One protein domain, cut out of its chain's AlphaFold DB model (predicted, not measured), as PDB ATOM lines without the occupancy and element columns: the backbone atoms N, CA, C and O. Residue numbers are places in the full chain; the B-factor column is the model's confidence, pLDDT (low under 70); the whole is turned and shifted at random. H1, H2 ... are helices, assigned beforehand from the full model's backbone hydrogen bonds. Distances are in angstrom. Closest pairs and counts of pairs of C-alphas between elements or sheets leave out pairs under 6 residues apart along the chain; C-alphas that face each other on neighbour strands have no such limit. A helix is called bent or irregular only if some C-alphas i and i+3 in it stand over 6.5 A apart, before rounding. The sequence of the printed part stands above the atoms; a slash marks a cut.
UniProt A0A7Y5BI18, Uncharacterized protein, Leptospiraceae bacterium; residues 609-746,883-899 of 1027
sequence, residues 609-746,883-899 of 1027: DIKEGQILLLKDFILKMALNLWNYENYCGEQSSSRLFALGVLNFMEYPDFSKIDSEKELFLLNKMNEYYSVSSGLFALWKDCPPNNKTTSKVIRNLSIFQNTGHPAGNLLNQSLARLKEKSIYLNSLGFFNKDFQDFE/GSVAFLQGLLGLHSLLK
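What this domain is: This is residues 609 to 746 and 883 to 899 of the 1027 residues of an uncharacterized protein of Leptospiraceae bacterium (UniProt A0A7Y5BI18). Helix H2 runs through the core of an all-helix body, with H1 and H8 packed on one side of it, H4 on the opposite side and H5 between these sides. H6 packs on H5 farther from H2, short H3 is near H2, and short H7 touches no helix. The printed part has 155 residues and eight named helices, H1 to H8 in order along the chain, with no named strand. It is compact, with a radius of gyration of the C-alphas of 16.0 A and spans of 48 by 37 by 27 A.

How they stand to each other: Start with H1, residues 612 to 630, which forms a helical hairpin with H2, residues 637 to 652. Residues 623 to 630 alone of H1 touch H2, and the closest C-alphas, of Ala 626 and Ala 646, are 4.6 A apart. Their lines stand at 37 degrees, only just a steep tilt, opposite ways. H2 is the hub, touching four helices. Next comes H3, residues 656 to 660, close to H2 but not clearly touching it; the closest C-alphas, of Leu 650 and Phe 658, are 7.1 A apart. H4, residues 663 to 676, touches residues 637 to 644 alone of H2, closest at the C-alphas of Gly 637 and Tyr 676, 6.0 A. H5, residues 694 to 707, touches H2 at a shallow tilt of 17 degrees, the same way; look at the C-alphas of Phe 645 and Asn 703, the closest, 5.1 A apart. H6, residues 713 to 727, touches residues 701 to 707 alone of H5, closest at the C-alphas of Phe 707 and Gly 715, 4.7 A, at a steep tilt of 46 degrees, opposite ways. H7, residues 740 to 743, is apart from H5. H8, residues 883 to 898, makes a bundle, helices side by side, with H1 and H2; the C-alphas of Ile 622 and Leu 888, the closest of H1 and H8, are 6.5 A apart. Every O i to N i+4 pair is within hydrogen-bond range in H1, H2, H4, H6 and H8; in H5 it is 8 of 10, in H3 0 of 1 with 1 of 2 O i to N i+3 pairs, and H7 is too short for such a pair.

Where its parts are: Find C-alpha 612 at (9.012, 31.089, -29.341); from there H1 runs 26.5 A. H2 measures 22.4 A, H4 19.9 A, H5 20.4 A and H6 21.2 A. H5 is only just irregular: C-alphas 703 and 706 are 6.7 A apart. H8 runs 23.1 A to C-alpha 898 at (10.664, 23.285, -23.129).

The domain as a whole: The C-alphas farthest apart, of Asp 609 and Asp 689, are 51.0 A apart. The links H4 to H5 and H6 to H7 are long. Residues 747 to 882 are not printed, and C-alphas 746 and 883 are 25.9 A apart across this cut. Look for pLDDT under 70 at residues 609 to 612, 656 to 661, 734 to 746 and 883 to 899.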
ATOM      1  N   ASP A 609       2.209  27.825 -23.049       47.59
ATOM      2  CA  ASP A 609       1.973  29.125 -23.696       47.59
ATOM      3  C   ASP A 609       3.217  30.024 -23.841       47.59
ATOM      4  O   ASP A 609       3.124  31.146 -24.353       47.59
ATOM      5  N   ILE A 610       4.412  29.541 -23.470       53.47
ATOM      6  CA  ILE A 610       5.656  30.286 -23.713       53.47
ATOM      7  C   ILE A 610       5.894  30.384 -25.227       53.47
ATOM      8  O   ILE A 610       6.224  29.405 -25.907       53.47
ATOM      9  N   LYS A 611       5.740  31.600 -25.763       69.25
ATOM     10  CA  LYS A 611       5.935  31.890 -27.189       69.25
ATOM     11  C   LYS A 611       7.405  31.710 -27.561       69.25
ATOM     12  O   LYS A 611       8.300  32.043 -26.789       69.25
ATOM     13  N   GLU A 612       7.660  31.278 -28.792       68.44
ATOM     14  CA  GLU A 612       9.012  31.089 -29.341       68.44
ATOM     15  C   GLU A 612       9.915  32.326 -29.139       68.44
ATOM     16  O   GLU A 612      11.087  32.194 -28.793       68.44
ATOM     17  N   GLY A 613       9.348  33.536 -29.215       71.56
ATOM     18  CA  GLY A 613      10.055  34.787 -28.914       71.56
ATOM     19  C   GLY A 613      10.545  34.924 -27.463       71.56
ATOM     20  O   GLY A 613      11.632  35.446 -27.238       71.56
ATOM     21  N   GLN A 614       9.807  34.417 -26.471       73.62
ATOM     22  CA  GLN A 614      10.238  34.418 -25.065       73.62
ATOM     23  C   GLN A 614      11.350  33.392 -24.818       73.62
ATOM     24  O   GLN A 614      12.260  33.651 -24.033       73.62
ATOM     25  N   ILE A 615      11.323  32.260 -25.531       75.56
ATOM     26  CA  ILE A 615      12.409  31.269 -25.508       75.56
ATOM     27  C   ILE A 615      13.690  31.881 -26.085       75.56
ATOM     28  O   ILE A 615      14.764  31.676 -25.523       75.56
ATOM     29  N   LEU A 616      13.588  32.658 -27.169       75.62
ATOM     30  CA  LEU A 616      14.729  33.372 -27.752       75.62
ATOM     31  C   LEU A 616      15.304  34.418 -26.788       75.62
ATOM     32  O   LEU A 616      16.505  34.410 -26.542       75.62
ATOM     33  N   LEU A 617      14.458  35.242 -26.160       78.31
ATOM     34  CA  LEU A 617      14.906  36.217 -25.156       78.31
ATOM     35  C   LEU A 617      15.571  35.545 -23.950       78.31
ATOM     36  O   LEU A 617      16.599  36.015 -23.459       78.31
ATOM     37  N   LEU A 618      15.014  34.423 -23.488       82.88
ATOM     38  CA  LEU A 618      15.585  33.665 -22.384       82.88
ATOM     39  C   LEU A 618      16.940  33.053 -22.762       82.88
ATOM     40  O   LEU A 618      17.880  33.120 -21.972       82.88
ATOM     41  N   LYS A 619      17.065  32.498 -23.973       85.75
ATOM     42  CA  LYS A 619      18.339  31.998 -24.507       85.75
ATOM     43  C   LYS A 619      19.383  33.107 -24.578       85.75
ATOM     44  O   LYS A 619      20.481  32.916 -24.066       85.75
ATOM     45  N   ASP A 620      19.037  34.265 -25.133       86.94
ATOM     46  CA  ASP A 620      19.946  35.414 -25.228       86.94
ATOM     47  C   ASP A 620      20.402  35.891 -23.848       86.94
ATOM     48  O   ASP A 620      21.565  36.250 -23.646       86.94
ATOM     49  N   PHE A 621      19.498  35.869 -22.873       90.00
ATOM     50  CA  PHE A 621      19.808  36.227 -21.501       90.00
ATOM     51  C   PHE A 621      20.757  35.215 -20.829       90.00
ATOM     52  O   PHE A 621      21.780  35.619 -20.267       90.00
ATOM     53  N   ILE A 622      20.468  33.909 -20.926       90.94
ATOM     54  CA  ILE A 622      21.337  32.833 -20.413       90.94
ATOM     55  C   ILE A 622      22.722  32.931 -21.061       90.94
ATOM     56  O   ILE A 622      23.734  32.873 -20.362       90.94
ATOM     57  N   LEU A 623      22.765  33.146 -22.378       92.31
ATOM     58  CA  LEU A 623      23.990  33.304 -23.152       92.31
ATOM     59  C   LEU A 623      24.820  34.492 -22.651       92.31
ATOM     60  O   LEU A 623      25.997  34.323 -22.345       92.31
ATOM     61  N   LYS A 624      24.220  35.680 -22.499       93.12
ATOM     62  CA  LYS A 624      24.915  36.872 -21.978       93.12
ATOM     63  C   LYS A 624      25.483  36.638 -20.582       93.12
ATOM     64  O   LYS A 624      26.627  36.996 -20.312       93.12
ATOM     65  N   MET A 625      24.712  36.018 -19.694       94.00
ATOM     66  CA  MET A 625      25.182  35.701 -18.347       94.00
ATOM     67  C   MET A 625      26.322  34.680 -18.351       94.00
ATOM     68  O   MET A 625      27.294  34.854 -17.616       94.00
ATOM     69  N   ALA A 626      26.222  33.635 -19.170       94.56
ATOM     70  CA  ALA A 626      27.269  32.635 -19.288       94.56
ATOM     71  C   ALA A 626      28.551  33.246 -19.885       94.56
ATOM     72  O   ALA A 626      29.630  33.012 -19.353       94.56
ATOM     73  N   LEU A 627      28.450  34.115 -20.895       93.31
ATOM     74  CA  LEU A 627      29.595  34.856 -21.440       93.31
ATOM     75  C   LEU A 627      30.233  35.792 -20.400       93.31
ATOM     76  O   LEU A 627      31.455  35.826 -20.272       93.31
ATOM     77  N   ASN A 628      29.425  36.500 -19.606       93.75
ATOM     78  CA  ASN A 628      29.927  37.366 -18.535       93.75
ATOM     79  C   ASN A 628      30.665  36.575 -17.451       93.75
ATOM     80  O   ASN A 628      31.730  36.992 -16.999       93.75
ATOM     81  N   LEU A 629      30.126  35.420 -17.048       94.19
ATOM     82  CA  LEU A 629      30.819  34.522 -16.131       94.19
ATOM     83  C   LEU A 629      32.102  33.992 -16.770       94.19
ATOM     84  O   LEU A 629      33.149  34.050 -16.139       94.19
ATOM     85  N   TRP A 630      32.056  33.537 -18.023       94.81
ATOM     86  CA  TRP A 630      33.219  33.011 -18.737       94.81
ATOM     87  C   TRP A 630      34.371  34.020 -18.829       94.81
ATOM     88  O   TRP A 630      35.526  33.622 -18.683       94.81
ATOM     89  N   ASN A 631      34.070  35.309 -18.990       92.00
ATOM     90  CA  ASN A 631      35.059  36.386 -19.095       92.00
ATOM     91  C   ASN A 631      35.564  36.923 -17.744       92.00
ATOM     92  O   ASN A 631      36.393  37.826 -17.715       92.00
ATOM     93  N   TYR A 632      35.098  36.385 -16.616       91.56
ATOM     94  CA  TYR A 632      35.437  36.908 -15.295       91.56
ATOM     95  C   TYR A 632      36.898  36.622 -14.892       91.56
ATOM     96  O   TYR A 632      37.300  35.467 -14.794       91.56
ATOM     97  N   GLU A 633      37.704  37.648 -14.607       87.81
ATOM     98  CA  GLU A 633      39.171  37.517 -14.480       87.81
ATOM     99  C   GLU A 633      39.696  36.994 -13.132       87.81
ATOM    100  O   GLU A 633      40.858  36.614 -13.055       87.81
ATOM    101  N   ASN A 634      38.890  36.939 -12.065       80.00
ATOM    102  CA  ASN A 634      39.368  36.452 -10.761       80.00
ATOM    103  C   ASN A 634      39.168  34.938 -10.591       80.00
ATOM    104  O   ASN A 634      38.197  34.358 -11.084       80.00
ATOM    105  N   TYR A 635      40.084  34.304  -9.851       86.31
ATOM    106  CA  TYR A 635      40.247  32.847  -9.849       86.31
ATOM    107  C   TYR A 635      40.152  32.189  -8.471       86.31
ATOM    108  O   TYR A 635      40.864  31.223  -8.244       86.31
ATOM    109  N   CYS A 636      39.334  32.642  -7.518       97.31
ATOM    110  CA  CYS A 636      39.112  31.816  -6.318       97.31
ATOM    111  C   CYS A 636      38.366  30.513  -6.695       97.31
ATOM    112  O   CYS A 636      37.699  30.470  -7.727       97.31
ATOM    113  N   GLY A 637      38.414  29.449  -5.884       97.12
ATOM    114  CA  GLY A 637      37.800  28.156  -6.236       97.12
ATOM    115  C   GLY A 637      36.297  28.231  -6.541       97.12
ATOM    116  O   GLY A 637      35.781  27.521  -7.407       97.12
ATOM    117  N   GLU A 638      35.588  29.165  -5.907       97.38
ATOM    118  CA  GLU A 638      34.189  29.449  -6.235       97.38
ATOM    119  C   GLU A 638      34.037  30.101  -7.622       97.38
ATOM    120  O   GLU A 638      33.173  29.703  -8.406       97.38
ATOM    121  N   GLN A 639      34.891  31.068  -7.954       96.75
ATOM    122  CA  GLN A 639      34.852  31.780  -9.232       96.75
ATOM    123  C   GLN A 639      35.298  30.864 -10.374       96.75
ATOM    124  O   GLN A 639      34.591  30.752 -11.372       96.75
ATOM    125  N   SER A 640      36.396  30.123 -10.200       97.31
ATOM    126  CA  SER A 640      36.899  29.155 -11.178       97.31
ATOM    127  C   SER A 640      35.862  28.079 -11.509       97.31
ATOM    128  O   SER A 640      35.614  27.812 -12.684       97.31
ATOM    129  N   SER A 641      35.181  27.518 -10.503       97.75
ATOM    130  CA  SER A 641      34.100  26.558 -10.756       97.75
ATOM    131  C   SER A 641      32.880  27.201 -11.425       97.75
ATOM    132  O   SER A 641      32.262  26.566 -12.271       97.75
ATOM    133  N   SER A 642      32.556  28.465 -11.126       97.31
ATOM    134  CA  SER A 642      31.465  29.197 -11.796       97.31
ATOM    135  C   SER A 642      31.764  29.467 -13.278       97.31
ATOM    136  O   SER A 642      30.858  29.413 -14.107       97.31
ATOM    137  N   ARG A 643      33.034  29.703 -13.635       96.75
ATOM    138  CA  ARG A 643      33.470  29.828 -15.037       96.75
ATOM    139  C   ARG A 643      33.361  28.506 -15.779       96.75
ATOM    140  O   ARG A 643      32.852  28.477 -16.894       96.75
ATOM    141  N   LEU A 644      33.778  27.412 -15.142       96.75
ATOM    142  CA  LEU A 644      33.561  26.075 -15.689       96.75
ATOM    143  C   LEU A 644      32.061  25.791 -15.844       96.75
ATOM    144  O   LEU A 644      31.649  25.291 -16.878       96.75
ATOM    145  N   PHE A 645      31.216  26.172 -14.885       96.81
ATOM    146  CA  PHE A 645      29.768  26.040 -15.052       96.81
ATOM    147  C   PHE A 645      29.266  26.797 -16.290       96.81
ATOM    148  O   PHE A 645      28.534  26.222 -17.091       96.81
ATOM    149  N   ALA A 646      29.709  28.041 -16.493       96.38
ATOM    150  CA  ALA A 646      29.372  28.824 -17.680       96.38
ATOM    151  C   ALA A 646      29.831  28.158 -18.987       96.38
ATOM    152  O   ALA A 646      29.071  28.131 -19.949       96.38
ATOM    153  N   LEU A 647      31.021  27.550 -19.004       95.56
ATOM    154  CA  LEU A 647      31.485  26.717 -20.117       95.56
ATOM    155  C   LEU A 647      30.534  25.544 -20.384       95.56
ATOM    156  O   LEU A 647      30.148  25.308 -21.525       95.56
ATOM    157  N   GLY A 648      30.100  24.846 -19.332       94.94
ATOM    158  CA  GLY A 648      29.117  23.770 -19.443       94.94
ATOM    159  C   GLY A 648      27.788  24.251 -20.029       94.94
ATOM    160  O   GLY A 648      27.229  23.583 -20.895       94.94
ATOM    161  N   VAL A 649      27.317  25.434 -19.617       94.56
ATOM    162  CA  VAL A 649      26.108  26.075 -20.166       94.56
ATOM    163  C   VAL A 649      26.275  26.366 -21.654       94.56
ATOM    164  O   VAL A 649      25.392  26.052 -22.447       94.56
ATOM    165  N   LEU A 650      27.407  26.948 -22.044       93.69
ATOM    166  CA  LEU A 650      27.652  27.374 -23.421       93.69
ATOM    167  C   LEU A 650      27.829  26.176 -24.363       93.69
ATOM    168  O   LEU A 650      27.303  26.196 -25.476       93.69
ATOM    169  N   ASN A 651      28.462  25.103 -23.882       90.44
ATOM    170  CA  ASN A 651      28.527  23.820 -24.584       90.44
ATOM    171  C   ASN A 651      27.135  23.187 -24.726       90.44
ATOM    172  O   ASN A 651      26.784  22.712 -25.801       90.44
ATOM    173  N   PHE A 652      26.317  23.215 -23.667       89.94
ATOM    174  CA  PHE A 652      24.946  22.695 -23.700       89.94
ATOM    175  C   PHE A 652      24.035  23.476 -24.659       89.94
ATOM    176  O   PHE A 652      23.132  22.905 -25.267       89.94
ATOM    177  N   MET A 653      24.271  24.779 -24.810       89.75
ATOM    178  CA  MET A 653      23.543  25.631 -25.749       89.75
ATOM    179  C   MET A 653      24.012  25.493 -27.205       89.75
ATOM    180  O   MET A 653      23.467  26.191 -28.058       89.75
ATOM    181  N   GLU A 654      24.984  24.617 -27.492       88.75
ATOM    182  CA  GLU A 654      25.561  24.412 -28.831       88.75
ATOM    183  C   GLU A 654      26.018  25.732 -29.475       88.75
ATOM    184  O   GLU A 654      25.841  25.947 -30.674       88.75
ATOM    185  N   TYR A 655      26.573  26.655 -28.681       83.62
ATOM    186  CA  TYR A 655      26.934  27.972 -29.194       83.62
ATOM    187  C   TYR A 655      28.041  27.821 -30.269       83.62
ATOM    188  O   TYR A 655      29.142  27.362 -29.956       83.62
ATOM    189  N   PRO A 656      27.771  28.154 -31.549       67.25
ATOM    190  CA  PRO A 656      28.555  27.654 -32.689       67.25
ATOM    191  C   PRO A 656      29.999  28.177 -32.716       67.25
ATOM    192  O   PRO A 656      30.925  27.448 -33.087       67.25
ATOM    193  N   ASP A 657      30.218  29.398 -32.225       69.50
ATOM    194  CA  ASP A 657      31.547  30.010 -32.116       69.50
ATOM    195  C   ASP A 657      32.311  29.587 -30.849       69.50
ATOM    196  O   ASP A 657      33.507  29.854 -30.722       69.50
ATOM    197  N   PHE A 658      31.658  28.875 -29.925       65.25
ATOM    198  CA  PHE A 658      32.294  28.349 -28.716       65.25
ATOM    199  C   PHE A 658      33.133  27.089 -28.987       65.25
ATOM    200  O   PHE A 658      33.980  26.724 -28.184       65.25
ATOM    201  N   SER A 659      33.029  26.467 -30.162       57.22
ATOM    202  CA  SER A 659      33.989  25.424 -30.574       57.22
ATOM    203  C   SER A 659      35.451  25.916 -30.618       57.22
ATOM    204  O   SER A 659      36.375  25.106 -30.610       57.22
ATOM    205  N   LYS A 660      35.663  27.242 -30.621       60.06
ATOM    206  CA  LYS A 660      36.968  27.911 -30.512       60.06
ATOM    207  C   LYS A 660      37.270  28.469 -29.126       60.06
ATOM    208  O   LYS A 660      38.184  29.287 -29.005       60.06
ATOM    209  N   ILE A 661      36.504  28.102 -28.094       64.94
ATOM    210  CA  ILE A 661      36.902  28.435 -26.729       64.94
ATOM    211  C   ILE A 661      38.349  28.027 -26.570       64.94
ATOM    212  O   ILE A 661      38.742  26.902 -26.867       64.94
ATOM    213  N   ASP A 662      39.102  29.008 -26.117       82.06
ATOM    214  CA  ASP A 662      40.488  28.926 -25.747       82.06
ATOM    215  C   ASP A 662      40.701  27.713 -24.827       82.06
ATOM    216  O   ASP A 662      40.446  27.759 -23.619       82.06
ATOM    217  N   SER A 663      41.101  26.591 -25.427       88.00
ATOM    218  CA  SER A 663      41.385  25.343 -24.724       88.00
ATOM    219  C   SER A 663      42.491  25.548 -23.691       88.00
ATOM    220  O   SER A 663      42.532  24.835 -22.689       88.00
ATOM    221  N   GLU A 664      43.328  26.578 -23.864       91.31
ATOM    222  CA  GLU A 664      44.303  27.009 -22.869       91.31
ATOM    223  C   GLU A 664      43.615  27.632 -21.647       91.31
ATOM    224  O   GLU A 664      43.987  27.302 -20.522       91.31
ATOM    225  N   LYS A 665      42.567  28.457 -21.817       92.69
ATOM    226  CA  LYS A 665      41.756  28.971 -20.689       92.69
ATOM    227  C   LYS A 665      41.017  27.865 -19.950       92.69
ATOM    228  O   LYS A 665      40.970  27.894 -18.720       92.69
ATOM    229  N   GLU A 666      40.436  26.902 -20.662       94.38
ATOM    230  CA  GLU A 666      39.800  25.747 -20.018       94.38
ATOM    231  C   GLU A 666      40.829  24.946 -19.210       94.38
ATOM    232  O   GLU A 666      40.631  24.703 -18.016       94.38
ATOM    233  N   LEU A 667      41.958  24.595 -19.833       95.00
ATOM    234  CA  LEU A 667      43.045  23.865 -19.188       95.00
ATOM    235  C   LEU A 667      43.600  24.635 -17.982       95.00
ATOM    236  O   LEU A 667      43.846  24.049 -16.927       95.00
ATOM    237  N   PHE A 668      43.732  25.956 -18.098       95.38
ATOM    238  CA  PHE A 668      44.118  26.839 -17.003       95.38
ATOM    239  C   PHE A 668      43.121  26.776 -15.837       95.38
ATOM    240  O   PHE A 668      43.535  26.618 -14.686       95.38
ATOM    241  N   LEU A 669      41.813  26.853 -16.106       96.19
ATOM    242  CA  LEU A 669      40.777  26.762 -15.072       96.19
ATOM    243  C   LEU A 669      40.763  25.390 -14.395       96.19
ATOM    244  O   LEU A 669      40.637  25.321 -13.172       96.19
ATOM    245  N   LEU A 670      40.938  24.307 -15.154       96.81
ATOM    246  CA  LEU A 670      41.048  22.952 -14.612       96.81
ATOM    247  C   LEU A 670      42.283  22.803 -13.716       96.81
ATOM    248  O   LEU A 670      42.178  22.271 -12.610       96.81
ATOM    249  N   ASN A 671      43.429  23.339 -14.139       96.88
ATOM    250  CA  ASN A 671      44.646  23.361 -13.328       96.88
ATOM    251  C   ASN A 671      44.443  24.155 -12.030       96.88
ATOM    252  O   ASN A 671      44.805  23.672 -10.958       96.88
ATOM    253  N   LYS A 672      43.773  25.314 -12.089       96.81
ATOM    254  CA  LYS A 672      43.414  26.089 -10.890       96.81
ATOM    255  C   LYS A 672      42.478  25.326  -9.961       96.81
ATOM    256  O   LYS A 672      42.694  25.311  -8.754       96.81
ATOM    257  N   MET A 673      41.469  24.644 -10.500       97.88
ATOM    258  CA  MET A 673      40.574  23.820  -9.690       97.88
ATOM    259  C   MET A 673      41.302  22.660  -9.003       97.88
ATOM    260  O   MET A 673      40.985  22.356  -7.853       97.88
ATOM    261  N   ASN A 674      42.303  22.065  -9.658       97.44
ATOM    262  CA  ASN A 674      43.175  21.066  -9.043       97.44
ATOM    263  C   ASN A 674      44.038  21.661  -7.917       97.44
ATOM    264  O   ASN A 674      44.219  21.004  -6.898       97.44
ATOM    265  N   GLU A 675      44.514  22.907  -8.047       97.44
ATOM    266  CA  GLU A 675      45.216  23.610  -6.955       97.44
ATOM    267  C   GLU A 675      44.317  23.833  -5.727       97.44
ATOM    268  O   GLU A 675      44.807  23.837  -4.599       97.44
ATOM    269  N   TYR A 676      43.004  24.004  -5.923       98.06
ATOM    270  CA  TYR A 676      42.038  24.185  -4.832       98.06
ATOM    271  C   TYR A 676      41.511  22.877  -4.252       98.06
ATOM    272  O   TYR A 676      40.883  22.893  -3.192       98.06
ATOM    273  N   TYR A 677      41.730  21.755  -4.929       98.12
ATOM    274  CA  TYR A 677      41.231  20.452  -4.518       98.12
ATOM    275  C   TYR A 677      42.197  19.758  -3.555       98.12
ATOM    276  O   TYR A 677      43.353  19.483  -3.870       98.12
ATOM    277  N   SER A 678      41.710  19.400  -2.369       97.62
ATOM    278  CA  SER A 678      42.479  18.628  -1.400       97.62
ATOM    279  C   SER A 678      42.239  17.135  -1.597       97.62
ATOM    280  O   SER A 678      41.245  16.582  -1.128       97.62
ATOM    281  N   VAL A 679      43.202  16.448  -2.216       96.75
ATOM    282  CA  VAL A 679      43.163  14.987  -2.421       96.75
ATOM    283  C   VAL A 679      42.960  14.230  -1.101       96.75
ATOM    284  O   VAL A 679      42.252  13.223  -1.039       96.75
ATOM    285  N   SER A 680      43.533  14.723   0.002       96.12
ATOM    286  CA  SER A 680      43.405  14.077   1.309       96.12
ATOM    287  C   SER A 680      41.969  14.060   1.835       96.12
ATOM    288  O   SER A 680      41.572  13.038   2.400       96.12
ATOM    289  N   SER A 681      41.200  15.136   1.639       95.75
ATOM    290  CA  SER A 681      39.861  15.311   2.222       95.75
ATOM    291  C   SER A 681      38.715  15.193   1.215       95.75
ATOM    292  O   SER A 681      37.584  14.967   1.626       95.75
ATOM    293  N   GLY A 682      38.976  15.332  -0.085       96.94
ATOM    294  CA  GLY A 682      37.933  15.434  -1.111       96.94
ATOM    295  C   GLY A 682      37.245  16.801  -1.163       96.94
ATOM    296  O   GLY A 682      36.284  16.968  -1.913       96.94
ATOM    297  N   LEU A 683      37.715  17.766  -0.367       97.81
ATOM    298  CA  LEU A 683      37.148  19.106  -0.232       97.81
ATOM    299  C   LEU A 683      37.903  20.126  -1.102       97.81
ATOM    300  O   LEU A 683      39.087  19.958  -1.389       97.81
ATOM    301  N   PHE A 684      37.231  21.224  -1.446       98.31
ATOM    302  CA  PHE A 684      37.810  22.381  -2.130       98.31
ATOM    303  C   PHE A 684      38.076  23.545  -1.167       98.31
ATOM    304  O   PHE A 684      37.270  23.846  -0.278       98.31
ATOM    305  N   ALA A 685      39.196  24.231  -1.373       98.12
ATOM    306  CA  ALA A 685      39.539  25.497  -0.740       98.12
ATOM    307  C   ALA A 685      39.054  26.695  -1.562       98.12
ATOM    308  O   ALA A 685      38.866  26.612  -2.774       98.12
ATOM    309  N   LEU A 686      38.831  27.831  -0.892       97.69
ATOM    310  CA  LEU A 686      38.476  29.077  -1.579       97.69
ATOM    311  C   LEU A 686      39.681  29.660  -2.330       97.69
ATOM    312  O   LEU A 686      39.525  30.186  -3.425       97.69
ATOM    313  N   TRP A 687      40.870  29.527  -1.752       97.69
ATOM    314  CA  TRP A 687      42.148  29.956  -2.312       97.69
ATOM    315  C   TRP A 687      43.175  28.846  -2.103       97.69
ATOM    316  O   TRP A 687      42.983  28.005  -1.227       97.69
ATOM    317  N   LYS A 688      44.271  28.867  -2.865       94.81
ATOM    318  CA  LYS A 688      45.313  27.828  -2.839       94.81
ATOM    319  C   LYS A 688      45.870  27.577  -1.436       94.81
ATOM    320  O   LYS A 688      46.013  26.432  -1.028       94.81
ATOM    321  N   ASP A 689      46.114  28.651  -0.694       94.69
ATOM    322  CA  ASP A 689      46.739  28.587   0.631       94.69
ATOM    323  C   ASP A 689      45.711  28.537   1.776       94.69
ATOM    324  O   ASP A 689      46.065  28.585   2.953       94.69
ATOM    325  N   CYS A 690      44.415  28.462   1.455       96.38
ATOM    326  CA  CYS A 690      43.361  28.343   2.456       96.38
ATOM    327  C   CYS A 690      43.055  26.874   2.772       96.38
ATOM    328  O   CYS A 690      43.077  26.028   1.878       96.38
ATOM    329  N   PRO A 691      42.671  26.555   4.021       96.94
ATOM    330  CA  PRO A 691      42.165  25.230   4.331       96.94
ATOM    331  C   PRO A 691      40.884  24.951   3.524       96.94
ATOM    332  O   PRO A 691      40.029  25.839   3.373       96.94
ATOM    333  N   PRO A 692      40.720  23.725   3.001       97.12
ATOM    334  CA  PRO A 692      39.517  23.352   2.282       97.12
ATOM    335  C   PRO A 692      38.317  23.336   3.232       97.12
ATOM    336  O   PRO A 692      38.442  22.987   4.406       97.12
ATOM    337  N   ASN A 693      37.145  23.744   2.744       96.38
ATOM    338  CA  ASN A 693      35.959  23.877   3.587       96.38
ATOM    339  C   ASN A 693      34.683  23.394   2.886       96.38
ATOM    340  O   ASN A 693      34.561  23.398   1.658       96.38
ATOM    341  N   ASN A 694      33.702  23.008   3.699       95.19
ATOM    342  CA  ASN A 694      32.443  22.429   3.235       95.19
ATOM    343  C   ASN A 694      31.637  23.393   2.353       95.19
ATOM    344  O   ASN A 694      31.095  22.978   1.334       95.19
ATOM    345  N   LYS A 695      31.598  24.688   2.695       95.38
ATOM    346  CA  LYS A 695      30.799  25.691   1.972       95.38
ATOM    347  C   LYS A 695      31.301  25.897   0.542       95.38
ATOM    348  O   LYS A 695      30.496  25.918  -0.386       95.38
ATOM    349  N   THR A 696      32.614  26.027   0.356       96.88
ATOM    350  CA  THR A 696      33.229  26.137  -0.971       96.88
ATOM    351  C   THR A 696      33.052  24.839  -1.751       96.88
ATOM    352  O   THR A 696      32.621  24.884  -2.898       96.88
ATOM    353  N   THR A 697      33.286  23.688  -1.113       97.50
ATOM    354  CA  THR A 697      33.105  22.367  -1.741       97.50
ATOM    355  C   THR A 697      31.695  22.186  -2.297       97.50
ATOM    356  O   THR A 697      31.535  21.821  -3.457       97.50
ATOM    357  N   SER A 698      30.671  22.512  -1.507       96.12
ATOM    358  CA  SER A 698      29.269  22.447  -1.924       96.12
ATOM    359  C   SER A 698      28.975  23.275  -3.175       96.12
ATOM    360  O   SER A 698      28.276  22.804  -4.071       96.12
ATOM    361  N   LYS A 699      29.509  24.501  -3.251       96.44
ATOM    362  CA  LYS A 699      29.332  25.375  -4.419       96.44
ATOM    363  C   LYS A 699      30.081  24.846  -5.638       96.44
ATOM    364  O   LYS A 699      29.509  24.790  -6.719       96.44
ATOM    365  N   VAL A 700      31.328  24.412  -5.453       97.56
ATOM    366  CA  VAL A 700      32.143  23.836  -6.528       97.56
ATOM    367  C   VAL A 700      31.464  22.603  -7.113       97.56
ATOM    368  O   VAL A 700      31.269  22.545  -8.319       97.56
ATOM    369  N   ILE A 701      31.035  21.653  -6.281       97.19
ATOM    370  CA  ILE A 701      30.360  20.437  -6.754       97.19
ATOM    371  C   ILE A 701      29.084  20.779  -7.527       97.19
ATOM    372  O   ILE A 701      28.871  20.255  -8.618       97.19
ATOM    373  N   ARG A 702      28.274  21.707  -7.005       95.75
ATOM    374  CA  ARG A 702      27.063  22.190  -7.679       95.75
ATOM    375  C   ARG A 702      27.354  22.830  -9.039       95.75
ATOM    376  O   ARG A 702      26.538  22.716  -9.944       95.75
ATOM    377  N   ASN A 703      28.484  23.509  -9.185       97.25
ATOM    378  CA  ASN A 703      28.892  24.120 -10.446       97.25
ATOM    379  C   ASN A 703      29.443  23.081 -11.433       97.25
ATOM    380  O   ASN A 703      29.181  23.157 -12.628       97.25
ATOM    381  N   LEU A 704      30.181  22.084 -10.941       97.19
ATOM    382  CA  LEU A 704      30.758  21.034 -11.779       97.19
ATOM    383  C   LEU A 704      29.736  19.965 -12.198       97.19
ATOM    384  O   LEU A 704      30.006  19.219 -13.137       97.19
ATOM    385  N   SER A 705      28.560  19.891 -11.560       96.12
ATOM    386  CA  SER A 705      27.536  18.872 -11.853       96.12
ATOM    387  C   SER A 705      27.008  18.910 -13.287       96.12
ATOM    388  O   SER A 705      26.552  17.888 -13.784       96.12
ATOM    389  N   ILE A 706      27.105  20.049 -13.983       95.44
ATOM    390  CA  ILE A 706      26.741  20.150 -15.407       95.44
ATOM    391  C   ILE A 706      27.625  19.271 -16.309       95.44
ATOM    392  O   ILE A 706      27.213  18.884 -17.396       95.44
ATOM    393  N   PHE A 707      28.826  18.914 -15.844       95.69
ATOM    394  CA  PHE A 707      29.754  18.021 -16.541       95.69
ATOM    395  C   PHE A 707      29.640  16.562 -16.100       95.69
ATOM    396  O   PHE A 707      30.448  15.719 -16.501       95.69
ATOM    397  N   GLN A 708      28.670  16.236 -15.246       94.44
ATOM    398  CA  GLN A 708      28.460  14.860 -14.836       94.44
ATOM    399  C   GLN A 708      28.082  14.026 -16.067       94.44
ATOM    400  O   GLN A 708      27.152  14.356 -16.796       94.44
ATOM    401  N   ASN A 709      28.820  12.940 -16.300       92.31
ATOM    402  CA  ASN A 709      28.640  12.015 -17.426       92.31
ATOM    403  C   ASN A 709      28.915  12.589 -18.830       92.31
ATOM    404  O   ASN A 709      28.631  11.911 -19.812       92.31
ATOM    405  N   THR A 710      29.505  13.782 -18.963       92.12
ATOM    406  CA  THR A 710      29.827  14.350 -20.289       92.12
ATOM    407  C   THR A 710      31.192  13.909 -20.829       92.12
ATOM    408  O   THR A 710      31.545  14.243 -21.954       92.12
ATOM    409  N   GLY A 711      31.996  13.200 -20.025       94.94
ATOM    410  CA  GLY A 711      33.393  12.866 -20.341       94.94
ATOM    411  C   GLY A 711      34.369  14.045 -20.205       94.94
ATOM    412  O   GLY A 711      35.578  13.856 -20.320       94.94
ATOM    413  N   HIS A 712      33.868  15.248 -19.913       95.50
ATOM    414  CA  HIS A 712      34.677  16.450 -19.727       95.50
ATOM    415  C   HIS A 712      35.599  16.316 -18.495       95.50
ATOM    416  O   HIS A 712      35.155  15.801 -17.461       95.50
ATOM    417  N   PRO A 713      36.849  16.828 -18.517       96.56
ATOM    418  CA  PRO A 713      37.783  16.706 -17.388       96.56
ATOM    419  C   PRO A 713      37.241  17.252 -16.056       96.56
ATOM    420  O   PRO A 713      37.486  16.682 -14.993       96.56
ATOM    421  N   ALA A 714      36.438  18.316 -16.111       96.62
ATOM    422  CA  ALA A 714      35.704  18.855 -14.960       96.62
ATOM    423  C   ALA A 714      34.786  17.812 -14.279       96.62
ATOM    424  O   ALA A 714      34.679  17.787 -13.052       96.62
ATOM    425  N   GLY A 715      34.168  16.917 -15.060       96.44
ATOM    426  CA  GLY A 715      33.365  15.801 -14.558       96.44
ATOM    427  C   GLY A 715      34.209  14.741 -13.843       96.44
ATOM    428  O   GLY A 715      33.774  14.178 -12.840       96.44
ATOM    429  N   ASN A 716      35.455  14.519 -14.279       96.56
ATOM    430  CA  ASN A 716      36.385  13.627 -13.577       96.56
ATOM    431  C   ASN A 716      36.756  14.184 -12.200       96.56
ATOM    432  O   ASN A 716      36.749  13.440 -11.220       96.56
ATOM    433  N   LEU A 717      37.017  15.491 -12.109       97.38
ATOM    434  CA  LEU A 717      37.304  16.159 -10.839       97.38
ATOM    435  C   LEU A 717      36.105  16.100  -9.875       97.38
ATOM    436  O   LEU A 717      36.275  15.821  -8.687       97.38
ATOM    437  N   LEU A 718      34.884  16.283 -10.392       97.44
ATOM    438  CA  LEU A 718      33.647  16.076  -9.633       97.44
ATOM    439  C   LEU A 718      33.551  14.646  -9.082       97.44
ATOM    440  O   LEU A 718      33.335  14.460  -7.884       97.44
ATOM    441  N   ASN A 719      33.737  13.637  -9.936       96.25
ATOM    442  CA  ASN A 719      33.642  12.230  -9.542       96.25
ATOM    443  C   ASN A 719      34.704  11.852  -8.500       96.25
ATOM    444  O   ASN A 719      34.400  11.134  -7.548       96.25
ATOM    445  N   GLN A 720      35.925  12.379  -8.634       97.00
ATOM    446  CA  GLN A 720      36.987  12.207  -7.641       97.00
ATOM    447  C   GLN A 720      36.601  12.816  -6.287       97.00
ATOM    448  O   GLN A 720      36.743  12.149  -5.261       97.00
ATOM    449  N   SER A 721      36.066  14.043  -6.277       97.25
ATOM    450  CA  SER A 721      35.603  14.699  -5.048       97.25
ATOM    451  C   SER A 721      34.465  13.914  -4.390       97.25
ATOM    452  O   SER A 721      34.552  13.597  -3.204       97.25
ATOM    453  N   LEU A 722      33.446  13.501  -5.152       96.12
ATOM    454  CA  LEU A 722      32.321  12.714  -4.634       96.12
ATOM    455  C   LEU A 722      32.763  11.355  -4.070       96.12
ATOM    456  O   LEU A 722      32.319  10.970  -2.987       96.12
ATOM    457  N   ALA A 723      33.661  10.644  -4.760       95.94
ATOM    458  CA  ALA A 723      34.206   9.374  -4.283       95.94
ATOM    459  C   ALA A 723      34.977   9.551  -2.968       95.94
ATOM    460  O   ALA A 723      34.812   8.763  -2.034       95.94
ATOM    461  N   ARG A 724      35.771  10.622  -2.861       96.19
ATOM    462  CA  ARG A 724      36.572  10.901  -1.669       96.19
ATOM    463  C   ARG A 724      35.728  11.356  -0.480       96.19
ATOM    464  O   ARG A 724      35.979  10.915   0.640       96.19
ATOM    465  N   LEU A 725      34.700  12.173  -0.715       95.12
ATOM    466  CA  LEU A 725      33.718  12.548   0.307       95.12
ATOM    467  C   LEU A 725      32.987  11.318   0.854       95.12
ATOM    468  O   LEU A 725      32.827  11.195   2.071       95.12
ATOM    469  N   LYS A 726      32.620  10.376  -0.027       92.62
ATOM    470  CA  LYS A 726      32.015   9.088   0.349       92.62
ATOM    471  C   LYS A 726      32.975   8.242   1.191       92.62
ATOM    472  O   LYS A 726      32.595   7.785   2.263       92.62
ATOM    473  N   GLU A 727      34.228   8.091   0.761       94.44
ATOM    474  CA  GLU A 727      35.261   7.343   1.497       94.44
ATOM    475  C   GLU A 727      35.516   7.925   2.895       94.44
ATOM    476  O   GLU A 727      35.650   7.190   3.873       94.44
ATOM    477  N   LYS A 728      35.559   9.256   3.012       93.00
ATOM    478  CA  LYS A 728      35.816   9.952   4.278       93.00
ATOM    479  C   LYS A 728      34.581  10.117   5.158       93.00
ATOM    480  O   LYS A 728      34.712  10.661   6.251       93.00
ATOM    481  N   SER A 729      33.411   9.649   4.713       92.31
ATOM    482  CA  SER A 729      32.131   9.875   5.398       92.31
ATOM    483  C   SER A 729      31.903  11.363   5.717       92.31
ATOM    484  O   SER A 729      31.394  11.715   6.781       92.31
ATOM    485  N   ILE A 730      32.333  12.257   4.816       87.38
ATOM    486  CA  ILE A 730      32.140  13.701   4.964       87.38
ATOM    487  C   ILE A 730      30.807  14.060   4.319       87.38
ATOM    488  O   ILE A 730      30.645  14.015   3.100       87.38
ATOM    489  N   TYR A 731      29.855  14.442   5.164       80.62
ATOM    490  CA  TYR A 731      28.519  14.830   4.749       80.62
ATOM    491  C   TYR A 731      28.463  16.328   4.478       80.62
ATOM    492  O   TYR A 731      28.741  17.158   5.345       80.62
ATOM    493  N   LEU A 732      28.062  16.676   3.264       79.44
ATOM    494  CA  LEU A 732      27.690  18.035   2.914       79.44
ATOM    495  C   LEU A 732      26.166  18.063   2.834       79.44
ATOM    496  O   LEU A 732      25.593  17.449   1.941       79.44
ATOM    497  N   ASN A 733      25.508  18.781   3.748       72.31
ATOM    498  CA  ASN A 733      24.037  18.868   3.806       72.31
ATOM    499  C   ASN A 733      23.403  19.313   2.474       72.31
ATOM    500  O   ASN A 733      22.238  19.051   2.220       72.31
ATOM    501  N   SER A 734      24.167  19.979   1.609       64.75
ATOM    502  CA  SER A 734      23.730  20.413   0.282       64.75
ATOM    503  C   SER A 734      23.995  19.398  -0.842       64.75
ATOM    504  O   SER A 734      23.783  19.742  -1.999       64.75
ATOM    505  N   LEU A 735      24.536  18.207  -0.558       63.09
ATOM    506  CA  LEU A 735      24.842  17.188  -1.574       63.09
ATOM    507  C   LEU A 735      23.775  16.106  -1.736       63.09
ATOM    508  O   LEU A 735      23.821  15.399  -2.743       63.09
ATOM    509  N   GLY A 736      22.790  16.010  -0.833       58.41
ATOM    510  CA  GLY A 736      21.655  15.085  -0.991       58.41
ATOM    511  C   GLY A 736      20.904  15.264  -2.321       58.41
ATOM    512  O   GLY A 736      20.295  14.332  -2.841       58.41
ATOM    513  N   PHE A 737      21.049  16.435  -2.947       55.38
ATOM    514  CA  PHE A 737      20.495  16.763  -4.259       55.38
ATOM    515  C   PHE A 737      21.167  16.056  -5.451       55.38
ATOM    516  O   PHE A 737      20.504  15.854  -6.462       55.38
ATOM    517  N   PHE A 738      22.455  15.690  -5.377       51.56
ATOM    518  CA  PHE A 738      23.237  15.317  -6.574       51.56
ATOM    519  C   PHE A 738      23.469  13.813  -6.749       51.56
ATOM    520  O   PHE A 738      23.937  13.388  -7.805       51.56
ATOM    521  N   ASN A 739      23.171  12.984  -5.744       52.34
ATOM    522  CA  ASN A 739      23.408  11.546  -5.849       52.34
ATOM    523  C   ASN A 739      22.466  10.738  -4.940       52.34
ATOM    524  O   ASN A 739      22.440  10.943  -3.725       52.34
ATOM    525  N   LYS A 740      21.737   9.778  -5.531       55.16
ATOM    526  CA  LYS A 740      20.852   8.836  -4.818       55.16
ATOM    527  C   LYS A 740      21.585   8.064  -3.713       55.16
ATOM    528  O   LYS A 740      21.003   7.829  -2.660       55.16
ATOM    529  N   ASP A 741      22.875   7.776  -3.891       50.34
ATOM    530  CA  ASP A 741      23.704   7.113  -2.875       50.34
ATOM    531  C   ASP A 741      23.861   7.944  -1.590       50.34
ATOM    532  O   ASP A 741      24.102   7.387  -0.521       50.34
ATOM    533  N   PHE A 742      23.749   9.276  -1.677       51.22
ATOM    534  CA  PHE A 742      23.764  10.168  -0.514       51.22
ATOM    535  C   PHE A 742      22.351  10.385   0.064       51.22
ATOM    536  O   PHE A 742      22.229  10.674   1.255       51.22
ATOM    537  N   GLN A 743      21.288  10.164  -0.722       47.41
ATOM    538  CA  GLN A 743      19.889  10.223  -0.264       47.41
ATOM    539  C   GLN A 743      19.526   9.069   0.680       47.41
ATOM    540  O   GLN A 743      18.738   9.249   1.607       47.41
ATOM    541  N   ASP A 744      20.147   7.895   0.524       42.47
ATOM    542  CA  ASP A 744      19.936   6.770   1.447       42.47
ATOM    543  C   ASP A 744      20.356   7.090   2.899       42.47
ATOM    544  O   ASP A 744      19.811   6.500   3.845       42.47
ATOM    545  N   PHE A 745      21.247   8.073   3.084       39.00
ATOM    546  CA  PHE A 745      21.732   8.559   4.380       39.00
ATOM    547  C   PHE A 745      20.955   9.775   4.933       39.00
ATOM    548  O   PHE A 745      20.921   9.957   6.151       39.00
ATOM    549  N   GLU A 746      20.254  10.554   4.094       39.25
ATOM    550  CA  GLU A 746      19.396  11.694   4.502       39.25
ATOM    551  C   GLU A 746      18.220  11.296   5.417       39.25
ATOM    552  O   GLU A 746      17.629  12.136   6.097       39.25
ATOM    553  N   GLY A 883      24.487  34.402  -6.743       47.94
ATOM    554  CA  GLY A 883      23.095  34.490  -7.205       47.94
ATOM    555  C   GLY A 883      22.941  34.171  -8.694       47.94
ATOM    556  O   GLY A 883      22.009  33.474  -9.093       47.94
ATOM    557  N   SER A 884      23.906  34.600  -9.508       51.12
ATOM    558  CA  SER A 884      23.892  34.429 -10.963       51.12
ATOM    559  C   SER A 884      23.953  32.960 -11.396       51.12
ATOM    560  O   SER A 884      23.269  32.569 -12.337       51.12
ATOM    561  N   VAL A 885      24.726  32.125 -10.693       54.47
ATOM    562  CA  VAL A 885      24.860  30.696 -11.027       54.47
ATOM    563  C   VAL A 885      23.609  29.905 -10.649       54.47
ATOM    564  O   VAL A 885      23.119  29.106 -11.444       54.47
ATOM    565  N   ALA A 886      23.049  30.157  -9.460       53.97
ATOM    566  CA  ALA A 886      21.802  29.520  -9.040       53.97
ATOM    567  C   ALA A 886      20.639  29.874  -9.982       53.97
ATOM    568  O   ALA A 886      19.849  28.998 -10.331       53.97
ATOM    569  N   PHE A 887      20.585  31.130 -10.438       59.50
ATOM    570  CA  PHE A 887      19.601  31.590 -11.411       59.50
ATOM    571  C   PHE A 887      19.758  30.886 -12.764       59.50
ATOM    572  O   PHE A 887      18.793  30.317 -13.270       59.50
ATOM    573  N   LEU A 888      20.981  30.814 -13.305       60.38
ATOM    574  CA  LEU A 888      21.252  30.111 -14.565       60.38
ATOM    575  C   LEU A 888      20.877  28.627 -14.523       60.38
ATOM    576  O   LEU A 888      20.346  28.107 -15.498       60.38
ATOM    577  N   GLN A 889      21.111  27.947 -13.399       63.41
ATOM    578  CA  GLN A 889      20.693  26.553 -13.226       63.41
ATOM    579  C   GLN A 889      19.172  26.388 -13.285       63.41
ATOM    580  O   GLN A 889      18.687  25.458 -13.929       63.41
ATOM    581  N   GLY A 890      18.422  27.299 -12.655       63.19
ATOM    582  CA  GLY A 890      16.962  27.316 -12.748       63.19
ATOM    583  C   GLY A 890      16.480  27.529 -14.185       63.19
ATOM    584  O   GLY A 890      15.618  26.794 -14.666       63.19
ATOM    585  N   LEU A 891      17.094  28.473 -14.903       67.38
ATOM    586  CA  LEU A 891      16.742  28.777 -16.292       67.38
ATOM    587  C   LEU A 891      17.096  27.644 -17.271       67.38
ATOM    588  O   LEU A 891      16.343  27.390 -18.210       67.38
ATOM    589  N   LEU A 892      18.195  26.918 -17.046       60.75
ATOM    590  CA  LEU A 892      18.557  25.737 -17.841       60.75
ATOM    591  C   LEU A 892      17.600  24.560 -17.630       60.75
ATOM    592  O   LEU A 892      17.277  23.856 -18.591       60.75
ATOM    593  N   GLY A 893      17.131  24.358 -16.394       56.75
ATOM    594  CA  GLY A 893      16.093  23.371 -16.091       56.75
ATOM    595  C   GLY A 893      14.806  23.663 -16.862       56.75
ATOM    596  O   GLY A 893      14.264  22.777 -17.523       56.75
ATOM    597  N   LEU A 894      14.388  24.933 -16.867       51.84
ATOM    598  CA  LEU A 894      13.237  25.411 -17.634       51.84
ATOM    599  C   LEU A 894      13.429  25.220 -19.149       51.84
ATOM    600  O   LEU A 894      12.558  24.676 -19.821       51.84
ATOM    601  N   HIS A 895      14.589  25.601 -19.689       51.91
ATOM    602  CA  HIS A 895      14.900  25.433 -21.111       51.91
ATOM    603  C   HIS A 895      14.890  23.957 -21.546       51.91
ATOM    604  O   HIS A 895      14.399  23.631 -22.627       51.91
ATOM    605  N   SER A 896      15.412  23.056 -20.708       48.59
ATOM    606  CA  SER A 896      15.436  21.615 -20.990       48.59
ATOM    607  C   SER A 896      14.025  21.031 -21.055       48.59
ATOM    608  O   SER A 896      13.739  20.271 -21.974       48.59
ATOM    609  N   LEU A 897      13.131  21.438 -20.145       43.72
ATOM    610  CA  LEU A 897      11.717  21.043 -20.169       43.72
ATOM    611  C   LEU A 897      11.007  21.503 -21.453       43.72
ATOM    612  O   LEU A 897      10.257  20.736 -22.047       43.72
ATOM    613  N   LEU A 898      11.297  22.717 -21.932       45.19
ATOM    614  CA  LEU A 898      10.664  23.285 -23.129       45.19
ATOM    615  C   LEU A 898      11.103  22.622 -24.451       45.19
ATOM    616  O   LEU A 898      10.407  22.758 -25.456       45.19
ATOM    617  N   LYS A 899      12.231  21.895 -24.474       43.19
ATOM    618  CA  LYS A 899      12.751  21.214 -25.678       43.19
ATOM    619  C   LYS A 899      12.048  19.872 -25.966       43.19
ATOM    620  O   LYS A 899      12.151  19.376 -27.081       43.19
TER     621      LYS A 899